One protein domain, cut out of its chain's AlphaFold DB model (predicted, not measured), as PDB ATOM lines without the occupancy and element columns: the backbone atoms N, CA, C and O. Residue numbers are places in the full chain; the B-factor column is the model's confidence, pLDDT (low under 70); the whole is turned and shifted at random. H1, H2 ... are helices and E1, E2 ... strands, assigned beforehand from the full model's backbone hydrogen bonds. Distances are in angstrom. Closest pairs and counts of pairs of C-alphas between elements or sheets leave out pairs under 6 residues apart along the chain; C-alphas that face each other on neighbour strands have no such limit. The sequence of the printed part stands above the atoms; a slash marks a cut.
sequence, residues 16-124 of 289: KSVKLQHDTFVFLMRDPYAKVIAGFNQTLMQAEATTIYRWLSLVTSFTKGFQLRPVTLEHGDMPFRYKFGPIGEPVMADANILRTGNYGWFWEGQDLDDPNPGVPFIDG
ATOM      1  N   LYS A  16     170.627  33.406  30.174       93.69
ATOM      2  CA  LYS A  16     172.084  33.570  30.170       93.69
ATOM      3  C   LYS A  16     172.779  32.275  29.765       93.69
ATOM      4  O   LYS A  16     173.547  32.282  28.809       93.69
ATOM      5  N   SER A  17     172.443  31.164  30.416       94.94
ATOM      6  CA  SER A  17     173.017  29.849  30.119       94.94
ATOM      7  C   SER A  17     172.766  29.407  28.674       94.94
ATOM      8  O   SER A  17     173.669  28.874  28.030       94.94
ATOM      9  N   VAL A  18     171.574  29.676  28.128       95.25
ATOM     10  CA  VAL A  18     171.270  29.415  26.710       95.25
ATOM     11  C   VAL A  18     172.123  30.294  25.795       95.25
ATOM     12  O   VAL A  18     172.711  29.784  24.844       95.25
ATOM     13  N   LYS A  19     172.224  31.599  26.082       94.31
ATOM     14  CA  LYS A  19     173.028  32.546  25.292       94.31
ATOM     15  C   LYS A  19     174.513  32.169  25.277       94.31
ATOM     16  O   LYS A  19     175.136  32.239  24.224       94.31
ATOM     17  N   LEU A  20     175.063  31.787  26.427       95.31
ATOM     18  CA  LEU A  20     176.468  31.393  26.589       95.31
ATOM     19  C   LEU A  20     176.727  29.928  26.204       95.31
ATOM     20  O   LEU A  20     177.871  29.480  26.211       95.31
ATOM     21  N   GLN A  21     175.672  29.190  25.841       96.19
ATOM     22  CA  GLN A  21     175.721  27.778  25.476       96.19
ATOM     23  C   GLN A  21     176.420  26.920  26.545       96.19
ATOM     24  O   GLN A  21     177.280  26.102  26.228       96.19
ATOM     25  N   HIS A  22     176.074  27.103  27.823       95.88
ATOM     26  CA  HIS A  22     176.657  26.265  28.875       95.88
ATOM     27  C   HIS A  22     176.322  24.789  28.628       95.88
ATOM     28  O   HIS A  22     175.170  24.441  28.374       95.88
ATOM     29  N   ASP A  23     177.322  23.922  28.697       95.31
ATOM     30  CA  ASP A  23     177.231  22.475  28.468       95.31
ATOM     31  C   ASP A  23     177.698  21.660  29.684       95.31
ATOM     32  O   ASP A  23     177.598  20.432  29.703       95.31
ATOM     33  N   THR A  24     178.199  22.352  30.706       95.12
ATOM     34  CA  THR A  24     178.763  21.762  31.911       95.12
ATOM     35  C   THR A  24     178.303  22.548  33.115       95.12
ATOM     36  O   THR A  24     178.514  23.754  33.166       95.12
ATOM     37  N   PHE A  25     177.686  21.889  34.086       95.38
ATOM     38  CA  PHE A  25     177.052  22.558  35.215       95.38
ATOM     39  C   PHE A  25     177.567  21.995  36.531       95.38
ATOM     40  O   PHE A  25     177.765  20.788  36.669       95.38
ATOM     41  N   VAL A  26     177.764  22.884  37.499       94.38
ATOM     42  CA  VAL A  26     178.119  22.532  38.868       94.38
ATOM     43  C   VAL A  26     176.944  22.864  39.771       94.38
ATOM     44  O   VAL A  26     176.349  23.942  39.683       94.38
ATOM     45  N   PHE A  27     176.622  21.920  40.640       93.06
ATOM     46  CA  PHE A  27     175.502  21.969  41.549       93.06
ATOM     47  C   PHE A  27     176.005  22.000  42.981       93.06
ATOM     48  O   PHE A  27     176.839  21.192  43.384       93.06
ATOM     49  N   LEU A  28     175.450  22.912  43.765       89.06
ATOM     50  CA  LEU A  28     175.509  22.824  45.205       89.06
ATOM     51  C   LEU A  28     174.500  21.782  45.668       89.06
ATOM     52  O   LEU A  28     173.298  21.945  45.453       89.06
ATOM     53  N   MET A  29     174.996  20.757  46.344       88.25
ATOM     54  CA  MET A  29     174.170  19.759  47.010       88.25
ATOM     55  C   MET A  29     173.638  20.359  48.318       88.25
ATOM     56  O   MET A  29     174.344  21.099  48.987       88.25
ATOM     57  N   ARG A  30     172.383  20.119  48.671       81.88
ATOM     58  CA  ARG A  30     171.758  20.450  49.959       81.88
ATOM     59  C   ARG A  30     170.653  19.433  50.178       81.88
ATOM     60  O   ARG A  30     169.592  19.604  49.591       81.88
ATOM     61  N   ASP A  31     170.905  18.392  50.967       74.50
ATOM     62  CA  ASP A  31     169.948  17.298  51.178       74.50
ATOM     63  C   ASP A  31     168.510  17.816  51.405       74.50
ATOM     64  O   ASP A  31     168.325  18.686  52.264       74.50
ATOM     65  N   PRO A  32     167.494  17.362  50.639       80.38
ATOM     66  CA  PRO A  32     167.505  16.341  49.572       80.38
ATOM     67  C   PRO A  32     167.589  16.875  48.128       80.38
ATOM     68  O   PRO A  32     167.188  16.204  47.174       80.38
ATOM     69  N   TYR A  33     168.101  18.087  47.935       86.38
ATOM     70  CA  TYR A  33     168.100  18.801  46.661       86.38
ATOM     71  C   TYR A  33     169.478  19.275  46.197       86.38
ATOM     72  O   TYR A  33     170.449  19.345  46.936       86.38
ATOM     73  N   ALA A  34     169.549  19.680  44.942       89.06
ATOM     74  CA  ALA A  34     170.679  20.339  44.324       89.06
ATOM     75  C   ALA A  34     170.231  21.686  43.731       89.06
ATOM     76  O   ALA A  34     169.091  21.820  43.274       89.06
ATOM     77  N   LYS A  35     171.118  22.687  43.740       88.69
ATOM     78  CA  LYS A  35     170.935  24.009  43.105       88.69
ATOM     79  C   LYS A  35     172.088  24.257  42.141       88.69
ATOM     80  O   LYS A  35     173.237  24.066  42.531       88.69
ATOM     81  N   VAL A  36     171.808  24.706  40.918       91.25
ATOM     82  CA  VAL A  36     172.875  25.135  39.999       91.25
ATOM     83  C   VAL A  36     173.601  26.335  40.603       91.25
ATOM     84  O   VAL A  36     172.965  27.298  41.028       91.25
ATOM     85  N   ILE A  37     174.928  26.276  40.628       90.44
ATOM     86  CA  ILE A  37     175.794  27.361  41.112       90.44
ATOM     87  C   ILE A  37     176.760  27.859  40.045       90.44
ATOM     88  O   ILE A  37     177.207  28.999  40.120       90.44
ATOM     89  N   ALA A  38     177.060  27.035  39.044       93.88
ATOM     90  CA  ALA A  38     177.881  27.441  37.919       93.88
ATOM     91  C   ALA A  38     177.502  26.688  36.643       93.88
ATOM     92  O   ALA A  38     177.124  25.516  36.691       93.88
ATOM     93  N   GLY A  39     177.677  27.345  35.503       95.44
ATOM     94  CA  GLY A  39     177.612  26.769  34.173       95.44
ATOM     95  C   GLY A  39     178.800  27.228  33.330       95.44
ATOM     96  O   GLY A  39     179.200  28.384  33.369       95.44
ATOM     97  N   PHE A  40     179.371  26.308  32.567       95.69
ATOM     98  CA  PHE A  40     180.523  26.530  31.702       95.69
ATOM     99  C   PHE A  40     180.184  26.088  30.286       95.69
ATOM    100  O   PHE A  40     179.416  25.145  30.096       95.69
ATOM    101  N   ASN A  41     180.809  26.725  29.302       96.00
ATOM    102  CA  ASN A  41     180.870  26.233  27.930       96.00
ATOM    103  C   ASN A  41     182.249  25.596  27.716       96.00
ATOM    104  O   ASN A  41     183.220  26.298  27.433       96.00
ATOM    105  N   GLN A  42     182.366  24.279  27.900       92.88
ATOM    106  CA  GLN A  42     183.656  23.583  27.793       92.88
ATOM    107  C   GLN A  42     184.201  23.574  26.369       92.88
ATOM    108  O   GLN A  42     185.417  23.555  26.184       92.88
ATOM    109  N   THR A  43     183.328  23.656  25.365       91.94
ATOM    110  CA  THR A  43     183.743  23.763  23.960       91.94
ATOM    111  C   THR A  43     184.546  25.043  23.708       91.94
ATOM    112  O   THR A  43     185.590  25.011  23.049       91.94
ATOM    113  N   LEU A  44     184.086  26.165  24.265       93.88
ATOM    114  CA  LEU A  44     184.721  27.469  24.101       93.88
ATOM    115  C   LEU A  44     185.855  27.696  25.107       93.88
ATOM    116  O   LEU A  44     186.940  28.146  24.737       93.88
ATOM    117  N   MET A  45     185.602  27.398  26.381       94.25
ATOM    118  CA  MET A  45     186.535  27.690  27.466       94.25
ATOM    119  C   MET A  45     187.682  26.692  27.517       94.25
ATOM    120  O   MET A  45     188.767  27.100  27.913       94.25
ATOM    121  N   GLN A  46     187.465  25.430  27.119       89.38
ATOM    122  CA  GLN A  46     188.446  24.333  27.120       89.38
ATOM    123  C   GLN A  46     189.227  24.238  28.441       89.38
ATOM    124  O   GLN A  46     190.461  24.210  28.447       89.38
ATOM    125  N   ALA A  47     188.518  24.304  29.567       90.25
ATOM    126  CA  ALA A  47     189.145  24.348  30.877       90.25
ATOM    127  C   ALA A  47     189.443  22.926  31.371       90.25
ATOM    128  O   ALA A  47     188.586  22.040  31.359       90.25
ATOM    129  N   GLU A  48     190.672  22.713  31.831       92.19
ATOM    130  CA  GLU A  48     191.037  21.486  32.532       92.19
ATOM    131  C   GLU A  48     190.352  21.439  33.904       92.19
ATOM    132  O   GLU A  48     189.892  22.468  34.418       92.19
ATOM    133  N   ALA A  49     190.301  20.262  34.534       91.62
ATOM    134  CA  ALA A  49     189.705  20.145  35.863       91.62
ATOM    135  C   ALA A  49     190.413  21.073  36.869       91.62
ATOM    136  O   ALA A  49     189.736  21.844  37.550       91.62
ATOM    137  N   THR A  50     191.753  21.084  36.899       92.62
ATOM    138  CA  THR A  50     192.586  22.010  37.697       92.62
ATOM    139  C   THR A  50     192.147  23.471  37.556       92.62
ATOM    140  O   THR A  50     191.985  24.177  38.554       92.62
ATOM    141  N   THR A  51     191.931  23.926  36.321       94.31
ATOM    142  CA  THR A  51     191.517  25.296  36.008       94.31
ATOM    143  C   THR A  51     190.126  25.592  36.551       94.31
ATOM    144  O   THR A  51     189.929  26.634  37.168       94.31
ATOM    145  N   ILE A  52     189.182  24.660  36.411       93.75
ATOM    146  CA  ILE A  52     187.825  24.819  36.949       93.75
ATOM    147  C   ILE A  52     187.843  24.866  38.475       93.75
ATOM    148  O   ILE A  52     187.211  25.752  39.046       93.75
ATOM    149  N   TYR A  53     188.593  23.977  39.139       93.25
ATOM    150  CA  TYR A  53     188.757  24.009  40.597       93.25
ATOM    151  C   TYR A  53     189.240  25.384  41.064       93.25
ATOM    152  O   TYR A  53     188.642  25.996  41.946       93.25
ATOM    153  N   ARG A  54     190.277  25.910  40.410       93.69
ATOM    154  CA  ARG A  54     190.841  27.223  40.725       93.69
ATOM    155  C   ARG A  54     189.865  28.365  40.454       93.69
ATOM    156  O   ARG A  54     189.705  29.229  41.308       93.69
ATOM    157  N   TRP A  55     189.190  28.374  39.308       95.06
ATOM    158  CA  TRP A  55     188.188  29.392  38.976       95.06
ATOM    159  C   TRP A  55     187.031  29.413  39.967       95.06
ATOM    160  O   TRP A  55     186.610  30.479  40.407       95.06
ATOM    161  N   LEU A  56     186.557  28.239  40.365       92.00
ATOM    162  CA  LEU A  56     185.552  28.094  41.404       92.00
ATOM    163  C   LEU A  56     186.061  28.609  42.762       92.00
ATOM    164  O   LEU A  56     185.332  29.315  43.457       92.00
ATOM    165  N   SER A  57     187.322  28.362  43.123       90.06
ATOM    166  CA  SER A  57     187.943  28.974  44.308       90.06
ATOM    167  C   SER A  57     188.085  30.499  44.217       90.06
ATOM    168  O   SER A  57     188.098  31.154  45.252       90.06
ATOM    169  N   LEU A  58     188.174  31.088  43.017       89.06
ATOM    170  CA  LEU A  58     188.217  32.550  42.850       89.06
ATOM    171  C   LEU A  58     186.859  33.217  43.101       89.06
ATOM    172  O   LEU A  58     186.809  34.377  43.513       89.06
ATOM    173  N   VAL A  59     185.758  32.515  42.821       86.38
ATOM    174  CA  VAL A  59     184.397  33.068  42.952       86.38
ATOM    175  C   VAL A  59     183.688  32.643  44.237       86.38
ATOM    176  O   VAL A  59     182.714  33.285  44.634       86.38
ATOM    177  N   THR A  60     184.205  31.629  44.931       81.56
ATOM    178  CA  THR A  60     183.719  31.196  46.247       81.56
ATOM    179  C   THR A  60     184.573  31.788  47.370       81.56
ATOM    180  O   THR A  60     185.769  32.009  47.221       81.56
ATOM    181  N   SER A  61     183.968  32.070  48.524       71.00
ATOM    182  CA  SER A  61     184.664  32.631  49.697       71.00
ATOM    183  C   SER A  61     185.296  31.563  50.602       71.00
ATOM    184  O   SER A  61     185.697  31.854  51.731       71.00
ATOM    185  N   PHE A  62     185.365  30.310  50.147       69.81
ATOM    186  CA  PHE A  62     185.692  29.172  50.999       69.81
ATOM    187  C   PHE A  62     187.167  28.806  50.929       69.81
ATOM    188  O   PHE A  62     187.755  28.668  49.864       69.81
ATOM    189  N   THR A  63     187.750  28.592  52.106       65.44
ATOM    190  CA  THR A  63     189.143  28.157  52.269       65.44
ATOM    191  C   THR A  63     189.292  26.639  52.336       65.44
ATOM    192  O   THR A  63     190.413  26.134  52.328       65.44
ATOM    193  N   LYS A  64     188.181  25.901  52.442       75.56
ATOM    194  CA  LYS A  64     188.187  24.437  52.494       75.56
ATOM    195  C   LYS A  64     188.299  23.855  51.087       75.56
ATOM    196  O   LYS A  64     187.670  24.360  50.162       75.56
ATOM    197  N   GLY A  65     189.057  22.766  50.964       86.12
ATOM    198  CA  GLY A  65     189.107  21.971  49.742       86.12
ATOM    199  C   GLY A  65     187.742  21.367  49.406       86.12
ATOM    200  O   GLY A  65     186.933  21.071  50.294       86.12
ATOM    201  N   PHE A  66     187.484  21.198  48.115       91.25
ATOM    202  CA  PHE A  66     186.274  20.581  47.588       91.25
ATOM    203  C   PHE A  66     186.628  19.621  46.455       91.25
ATOM    204  O   PHE A  66     187.710  19.685  45.879       91.25
ATOM    205  N   GLN A  67     185.688  18.745  46.125       92.50
ATOM    206  CA  GLN A  67     185.759  17.814  45.010       92.50
ATOM    207  C   GLN A  67     184.495  17.942  44.155       92.50
ATOM    208  O   GLN A  67     183.380  18.065  44.667       92.50
ATOM    209  N   LEU A  68     184.678  17.888  42.842       93.62
ATOM    210  CA  LEU A  68     183.609  17.760  41.867       93.62
ATOM    211  C   LEU A  68     183.372  16.280  41.590       93.62
ATOM    212  O   LEU A  68     184.315  15.526  41.350       93.62
ATOM    213  N   ARG A  69     182.111  15.856  41.599       93.50
ATOM    214  CA  ARG A  69     181.716  14.479  41.271       93.50
ATOM    215  C   ARG A  69     180.621  14.503  40.214       93.50
ATOM    216  O   ARG A  69     179.701  15.299  40.374       93.50
ATOM    217  N   PRO A  70     180.669  13.673  39.159       94.69
ATOM    218  CA  PRO A  70     179.553  13.556  38.228       94.69
ATOM    219  C   PRO A  70     178.270  13.188  38.974       94.69
ATOM    220  O   PRO A  70     178.300  12.323  39.851       94.69
ATOM    221  N   VAL A  71     177.152  13.821  38.631       93.25
ATOM    222  CA  VAL A  71     175.840  13.525  39.224       93.25
ATOM    223  C   VAL A  71     174.789  13.367  38.135       93.25
ATOM    224  O   VAL A  71     174.821  14.049  37.109       93.25
ATOM    225  N   THR A  72     173.835  12.473  38.365       92.31
ATOM    226  CA  THR A  72     172.554  12.483  37.653       92.31
ATOM    227  C   THR A  72     171.577  13.325  38.453       92.31
ATOM    228  O   THR A  72     171.654  13.423  39.680       92.31
ATOM    229  N   LEU A  73     170.677  13.973  37.734       92.06
ATOM    230  CA  LEU A  73     169.678  14.843  38.312       92.06
ATOM    231  C   LEU A  73     168.303  14.339  37.916       92.06
ATOM    232  O   LEU A  73     168.104  13.814  36.821       92.06
ATOM    233  N   GLU A  74     167.360  14.549  38.812       90.00
ATOM    234  CA  GLU A  74     165.954  14.251  38.627       90.00
ATOM    235  C   GLU A  74     165.139  15.474  39.044       90.00
ATOM    236  O   GLU A  74     165.603  16.345  39.791       90.00
ATOM    237  N   HIS A  75     163.904  15.558  38.555       84.81
ATOM    238  CA  HIS A  75     163.008  16.618  38.987       84.81
ATOM    239  C   HIS A  75     162.745  16.517  40.492       84.81
ATOM    240  O   HIS A  75     162.355  15.468  41.008       84.81
ATOM    241  N   GLY A  76     162.958  17.629  41.195       81.88
ATOM    242  CA  GLY A  76     162.431  17.804  42.538       81.88
ATOM    243  C   GLY A  76     160.920  18.020  42.519       81.88
ATOM    244  O   GLY A  76     160.325  18.403  41.512       81.88
ATOM    245  N   ASP A  77     160.309  17.777  43.667       78.44
ATOM    246  CA  ASP A  77     158.963  18.226  44.029       78.44
ATOM    247  C   ASP A  77     158.913  19.741  44.296       78.44
ATOM    248  O   ASP A  77     157.879  20.376  44.084       78.44
ATOM    249  N   MET A  78     160.042  20.336  44.686       78.31
ATOM    250  CA  MET A  78     160.212  21.783  44.758       78.31
ATOM    251  C   MET A  78     160.769  22.368  43.447       78.31
ATOM    252  O   MET A  78     161.748  21.854  42.901       78.31
ATOM    253  N   PRO A  79     160.214  23.480  42.933       79.31
ATOM    254  CA  PRO A  79     160.759  24.113  41.735       79.31
ATOM    255  C   PRO A  79     162.165  24.687  41.995       79.31
ATOM    256  O   PRO A  79     162.538  25.019  43.122       79.31
ATOM    257  N   PHE A  80     162.988  24.747  40.948       82.69
ATOM    258  CA  PHE A  80     164.413  25.137  41.014       82.69
ATOM    259  C   PHE A  80     165.271  24.304  41.988       82.69
ATOM    260  O   PHE A  80     166.378  24.697  42.360       82.69
ATOM    261  N   ARG A  81     164.754  23.155  42.423       84.00
ATOM    262  CA  ARG A  81     165.435  22.179  43.263       84.00
ATOM    263  C   ARG A  81     165.403  20.849  42.533       84.00
ATOM    264  O   ARG A  81     164.368  20.429  42.022       84.00
ATOM    265  N   TYR A  82     166.554  20.202  42.458       89.00
ATOM    266  CA  TYR A  82     166.709  18.962  41.703       89.00
ATOM    267  C   TYR A  82     167.076  17.852  42.663       89.00
ATOM    268  O   TYR A  82     167.965  18.034  43.491       89.00
ATOM    269  N   LYS A  83     166.412  16.706  42.566       89.25
ATOM    270  CA  LYS A  83     166.915  15.508  43.236       89.25
ATOM    271  C   LYS A  83     168.195  15.080  42.537       89.25
ATOM    272  O   LYS A  83     168.392  15.370  41.354       89.25
ATOM    273  N   PHE A  84     169.074  14.417  43.266       88.62
ATOM    274  CA  PHE A  84     170.349  13.980  42.727       88.62
ATOM    275  C   PHE A  84     170.649  12.541  43.127       88.62
ATOM    276  O   PHE A  84     170.230  12.061  44.176       88.62
ATOM    277  N   GLY A  85     171.396  11.860  42.270       82.62
ATOM    278  CA  GLY A  85     171.815  10.472  42.441       82.62
ATOM    279  C   GLY A  85     172.519   9.988  41.177       82.62
ATOM    280  O   GLY A  85     172.787  10.783  40.286       82.62
ATOM    281  N   PRO A  86     172.853   8.696  41.075       73.38
ATOM    282  CA  PRO A  86     174.110   8.202  41.644       73.38
ATOM    283  C   PRO A  86     175.278   9.196  41.504       73.38
ATOM    284  O   PRO A  86     175.500   9.806  40.457       73.38
ATOM    285  N   ILE A  87     176.055   9.320  42.576       83.06
ATOM    286  CA  ILE A  87     177.241  10.172  42.623       83.06
ATOM    287  C   ILE A  87     178.427   9.368  42.084       83.06
ATOM    288  O   ILE A  87     178.759   8.307  42.611       83.06
ATOM    289  N   GLY A  88     179.054   9.863  41.020       88.06
ATOM    290  CA  GLY A  88     180.252   9.263  40.445       88.06
ATOM    291  C   GLY A  88     181.498   9.433  41.320       88.06
ATOM    292  O   GLY A  88     181.500  10.098  42.362       88.06
ATOM    293  N   GLU A  89     182.597   8.847  40.851       91.25
ATOM    294  CA  GLU A  89     183.912   9.054  41.456       91.25
ATOM    295  C   GLU A  89     184.357  10.524  41.359       91.25
ATOM    296  O   GLU A  89     183.963  11.222  40.415       91.25
ATOM    297  N   PRO A  90     185.182  11.013  42.305       91.50
ATOM    298  CA  PRO A  90     185.771  12.344  42.228       91.50
ATOM    299  C   PRO A  90     186.490  12.574  40.906       91.50
ATOM    300  O   PRO A  90     187.282  11.747  40.451       91.50
ATOM    301  N   VAL A  91     186.264  13.746  40.322       90.25
ATOM    302  CA  VAL A  91     187.112  14.238  39.246       90.25
ATOM    303  C   VAL A  91     188.429  14.674  39.867       90.25
ATOM    304  O   VAL A  91     188.488  15.676  40.585       90.25
ATOM    305  N   MET A  92     189.483  13.919  39.579       87.69
ATOM    306  CA  MET A  92     190.835  14.278  39.982       87.69
ATOM    307  C   MET A  92     191.232  15.607  39.338       87.69
ATOM    308  O   MET A  92     190.922  15.861  38.172       87.69
ATOM    309  N   ALA A  93     191.911  16.463  40.102       78.12
ATOM    310  CA  ALA A  93     192.302  17.783  39.621       78.12
ATOM    311  C   ALA A  93     193.189  17.695  38.366       78.12
ATOM    312  O   ALA A  93     193.039  18.516  37.473       78.12
ATOM    313  N   ASP A  94     194.039  16.673  38.251       79.75
ATOM    314  CA  ASP A  94     194.951  16.439  37.121       79.75
ATOM    315  C   ASP A  94     194.279  15.880  35.851       79.75
ATOM    316  O   ASP A  94     194.959  15.567  34.872       79.75
ATOM    317  N   ALA A  95     192.951  15.749  35.826       75.31
ATOM    318  CA  ALA A  95     192.241  15.340  34.626       75.31
ATOM    319  C   ALA A  95     192.335  16.422  33.530       75.31
ATOM    320  O   ALA A  95     191.879  17.551  33.716       75.31
ATOM    321  N   ASN A  96     192.854  16.031  32.356       75.12
ATOM    322  CA  ASN A  96     193.126  16.933  31.227       75.12
ATOM    323  C   ASN A  96     191.931  17.811  30.821       75.12
ATOM    324  O   ASN A  96     192.117  18.974  30.511       75.12
ATOM    325  N   ILE A  97     190.704  17.278  30.760       77.12
ATOM    326  CA  ILE A  97     189.514  18.054  30.366       77.12
ATOM    327  C   ILE A  97     188.310  17.553  31.157       77.12
ATOM    328  O   ILE A  97     188.013  16.351  31.148       77.12
ATOM    329  N   LEU A  98     187.593  18.476  31.805       87.00
ATOM    330  CA  LEU A  98     186.306  18.160  32.412       87.00
ATOM    331  C   LEU A  98     185.300  17.869  31.296       87.00
ATOM    332  O   LEU A  98     185.040  18.708  30.436       87.00
ATOM    333  N   ARG A  99     184.739  16.657  31.281       89.62
ATOM    334  CA  ARG A  99     183.744  16.286  30.268       89.62
ATOM    335  C   ARG A  99     182.479  17.120  30.447       89.62
ATOM    336  O   ARG A  99     182.109  17.436  31.575       89.62
ATOM    337  N   THR A 100     181.775  17.377  29.352       92.69
ATOM    338  CA  THR A 100     180.442  17.988  29.395       92.69
ATOM    339  C   THR A 100     179.497  17.171  30.272       92.69
ATOM    340  O   THR A 100     179.464  15.942  30.146       92.69
ATOM    341  N   GLY A 101     178.729  17.827  31.140       93.75
ATOM    342  CA  GLY A 101     177.793  17.151  32.038       93.75
ATOM    343  C   GLY A 101     177.515  17.890  33.345       93.75
ATOM    344  O   GLY A 101     177.844  19.063  33.504       93.75
ATOM    345  N   ASN A 102     176.898  17.178  34.285       94.94
ATOM    346  CA  ASN A 102     176.497  17.710  35.584       94.94
ATOM    347  C   ASN A 102     177.432  17.202  36.678       94.94
ATOM    348  O   ASN A 102     177.711  16.004  36.754       94.94
ATOM    349  N   TYR A 103     177.874  18.110  37.542       94.88
ATOM    350  CA  TYR A 103     178.785  17.821  38.639       94.88
ATOM    351  C   TYR A 103     178.230  18.364  39.950       94.88
ATOM    352  O   TYR A 103     177.800  19.507  40.016       94.88
ATOM    353  N   GLY A 104     178.254  17.566  41.009       92.81
ATOM    354  CA  GLY A 104     177.994  18.034  42.363       92.81
ATOM    355  C   GLY A 104     179.270  18.568  43.008       92.81
ATOM    356  O   GLY A 104     180.353  18.014  42.804       92.81
ATOM    357  N   TRP A 105     179.127  19.634  43.788       92.62
ATOM    358  CA  TRP A 105     180.147  20.170  44.680       92.62
ATOM    359  C   TRP A 105     180.066  19.477  46.038       92.62
ATOM    360  O   TRP A 105     179.043  19.569  46.719       92.62
ATOM    361  N   PHE A 106     181.161  18.850  46.462       90.12
ATOM    362  CA  PHE A 106     181.271  18.193  47.765       90.12
ATOM    363  C   PHE A 106     182.502  18.700  48.503       90.12
ATOM    364  O   PHE A 106     183.549  18.901  47.890       90.12
ATOM    365  N   TRP A 107     182.423  18.864  49.820       88.56
ATOM    366  CA  TRP A 107     183.617  19.144  50.614       88.56
ATOM    367  C   TRP A 107     184.572  17.946  50.592       88.56
ATOM    368  O   TRP A 107     184.155  16.786  50.493       88.56
ATOM    369  N   GLU A 108     185.874  18.212  50.688       86.69
ATOM    370  CA  GLU A 108     186.846  17.143  50.917       86.69
ATOM    371  C   GLU A 108     186.522  16.401  52.221       86.69
ATOM    372  O   GLU A 108     186.308  17.012  53.269       86.69
ATOM    373  N   GLY A 109     186.464  15.069  52.144       84.00
ATOM    374  CA  GLY A 109     186.113  14.216  53.281       84.00
ATOM    375  C   GLY A 109     184.642  14.268  53.705       84.00
ATOM    376  O   GLY A 109     184.318  13.723  54.756       84.00
ATOM    377  N   GLN A 110     183.763  14.907  52.924       81.94
ATOM    378  CA  GLN A 110     182.326  14.911  53.195       81.94
ATOM    379  C   GLN A 110     181.758  13.488  53.174       81.94
ATOM    380  O   GLN A 110     182.048  12.718  52.255       81.94
ATOM    381  N   ASP A 111     180.926  13.178  54.169       81.00
ATOM    382  CA  ASP A 111     180.111  11.970  54.164       81.00
ATOM    383  C   ASP A 111     179.036  12.100  53.079       81.00
ATOM    384  O   ASP A 111     178.276  13.069  53.055       81.00
ATOM    385  N   LEU A 112     179.003  11.156  52.140       80.62
ATOM    386  CA  LEU A 112     178.025  11.183  51.051       80.62
ATOM    387  C   LEU A 112     176.613  10.849  51.548       80.62
ATOM    388  O   LEU A 112     175.652  11.201  50.866       80.62
ATOM    389  N   ASP A 113     176.504  10.227  52.726       80.19
ATOM    390  CA  ASP A 113     175.232   9.908  53.375       80.19
ATOM    391  C   ASP A 113     174.651  11.108  54.153       80.19
ATOM    392  O   ASP A 113     173.466  11.107  54.479       80.19
ATOM    393  N   ASP A 114     175.451  12.155  54.404       75.62
ATOM    394  CA  ASP A 114     175.009  13.446  54.953       75.62
ATOM    395  C   ASP A 114     175.508  14.592  54.057       75.62
ATOM    396  O   ASP A 114     176.501  15.284  54.343       75.62
ATOM    397  N   PRO A 115     174.854  14.799  52.902       63.91
ATOM    398  CA  PRO A 115     175.389  15.667  51.888       63.91
ATOM    399  C   PRO A 115     175.136  17.146  52.183       63.91
ATOM    400  O   PRO A 115     175.255  17.902  51.234       63.91
ATOM    401  N   ASN A 116     174.826  17.584  53.416       69.25
ATOM    402  CA  ASN A 116     174.531  18.985  53.753       69.25
ATOM    403  C   ASN A 116     175.805  19.853  53.845       69.25
ATOM    404  O   ASN A 116     176.413  19.988  54.914       69.25
ATOM    405  N   PRO A 117     176.255  20.482  52.747       60.78
ATOM    406  CA  PRO A 117     177.468  21.259  52.745       60.78
ATOM    407  C   PRO A 117     177.076  22.656  53.245       60.78
ATOM    408  O   PRO A 117     176.113  23.259  52.771       60.78
ATOM    409  N   GLY A 118     177.840  23.231  54.178       60.09
ATOM    410  CA  GLY A 118     177.729  24.674  54.426       60.09
ATOM    411  C   GLY A 118     177.752  25.432  53.088       60.09
ATOM    412  O   GLY A 118     178.461  25.019  52.175       60.09
ATOM    413  N   VAL A 119     176.929  26.467  52.929       60.50
ATOM    414  CA  VAL A 119     176.622  27.056  51.614       60.50
ATOM    415  C   VAL A 119     177.872  27.684  50.963       60.50
ATOM    416  O   VAL A 119     178.312  28.705  51.473       60.50
ATOM    417  N   PRO A 120     178.429  27.163  49.843       53.00
ATOM    418  CA  PRO A 120     179.668  27.658  49.232       53.00
ATOM    419  C   PRO A 120     179.551  29.024  48.531       53.00
ATOM    420  O   PRO A 120     180.560  29.625  48.162       53.00
ATOM    421  N   PHE A 121     178.331  29.528  48.351       55.47
ATOM    422  CA  PHE A 121     178.049  30.861  47.825       55.47
ATOM    423  C   PHE A 121     177.347  31.628  48.936       55.47
ATOM    424  O   PHE A 121     176.457  31.093  49.590       55.47
ATOM    425  N   ILE A 122     177.753  32.869  49.188       52.09
ATOM    426  CA  ILE A 122     176.977  33.731  50.079       52.09
ATOM    427  C   ILE A 122     175.620  33.875  49.383       52.09
ATOM    428  O   ILE A 122     175.599  34.385  48.267       52.09
ATOM    429  N   ASP A 123     174.544  33.349  49.989       48.22
ATOM    430  CA  ASP A 123     173.160  33.373  49.482       48.22
ATOM    431  C   ASP A 123     172.714  34.822  49.266       48.22
ATOM    432  O   ASP A 123     172.034  35.439  50.082       48.22
ATOM    433  N   GLY A 124     173.156  35.413  48.173       44.19
ATOM    434  CA  GLY A 124     172.777  36.751  47.844       44.19
ATOM    435  C   GLY A 124     172.830  36.940  46.354       44.19
ATOM    436  O   GLY A 124     173.774  36.537  45.686       44.19
TER     437      GLY A 124
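What this domain is: This is residues 16 to 124 of the 289 residues of an uncharacterized protein of Hericium alpestre (UniProt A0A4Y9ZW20). One five-stranded sheet is folded back on itself like part of a small barrel: E2 and E1 face E3 and E4, E5 is the hinge, and edge strands E2 and E4 come together at Tyr 33 and Lys 83. H3 covers part of this curl near E3, while the short H1 and H2 lie far from the middle, near where E1 begins and E2 ends. The printed part has 109 residues with three named helices and five named strands, in the order H1 E1 E2 H2 H3 E3 E4 E5; its class is mixed, helices and strands. The mixed sheet runs E2 E1 E5 E3 E4. The whole is compact, with a radius of gyration of the C-alphas of 13.3 A, and rounded, spanning 33 by 31 by 29 A.

How they stand to each other: H1, residues 16 to 19, only grazes the strongly twisted sheet with residues 16 to 17. E1, residues 24 to 30, and E2, residues 33 to 40, form an antiparallel hairpin; N 26 and O 38 are 2.8 A apart, within hydrogen-bond range. E2 bends by 53 degrees at residue 37. H2, residues 42 to 45, is only just not on the sheet, with 4 pairs of C-alphas within 10 A. H3, residues 49 to 59, is on the sheet at a height of 8.1 A. E3, residues 66 to 75, and H3 are near each other, with 7 pairs of C-alphas within 10 A. E2, H2, H3 and E3 make a split strand-helix-strand unit, two strands of one sheet that follow each other among the strands with helices between them in the chain and with E1 and E5, residues 101 to 107, between them in the sheet; its crossover is right-handed. E3 bends by 66 degrees at residue 70. E4, residues 82 to 87, forms an antiparallel hairpin with E3, where N 72 and O 85 are 2.8 A apart. The closest C-alphas of E2 and E4, those of Tyr 33 and Lys 83, are 4.9 A apart. E5 is parallel to E1, with N 27 and O 103 at 2.8 A, and antiparallel to E3, with N 69 and O 104 at 3.0 A. In H3 every O i to N i+4 pair is within hydrogen-bond range; H1 and H2 are too short for such a pair.

Where its parts are: H1 begins at C-alpha 16, (172.084, 33.570, 30.170). E1 is 19.4 A long, E2 20.9 A, H3 15.7 A, E3 25.1 A, E4 13.7 A and E5 19.6 A. E5 ends at C-alpha 107, (183.617, 19.144, 50.614).

The domain as a whole: The C-alphas farthest apart, those of Asp 77 and Asp 94, are 36.7 A apart. The printed part has no cut. The link from E4 to E5 is long. Residues 62 to 63 and 115 to 124 have pLDDT under 70.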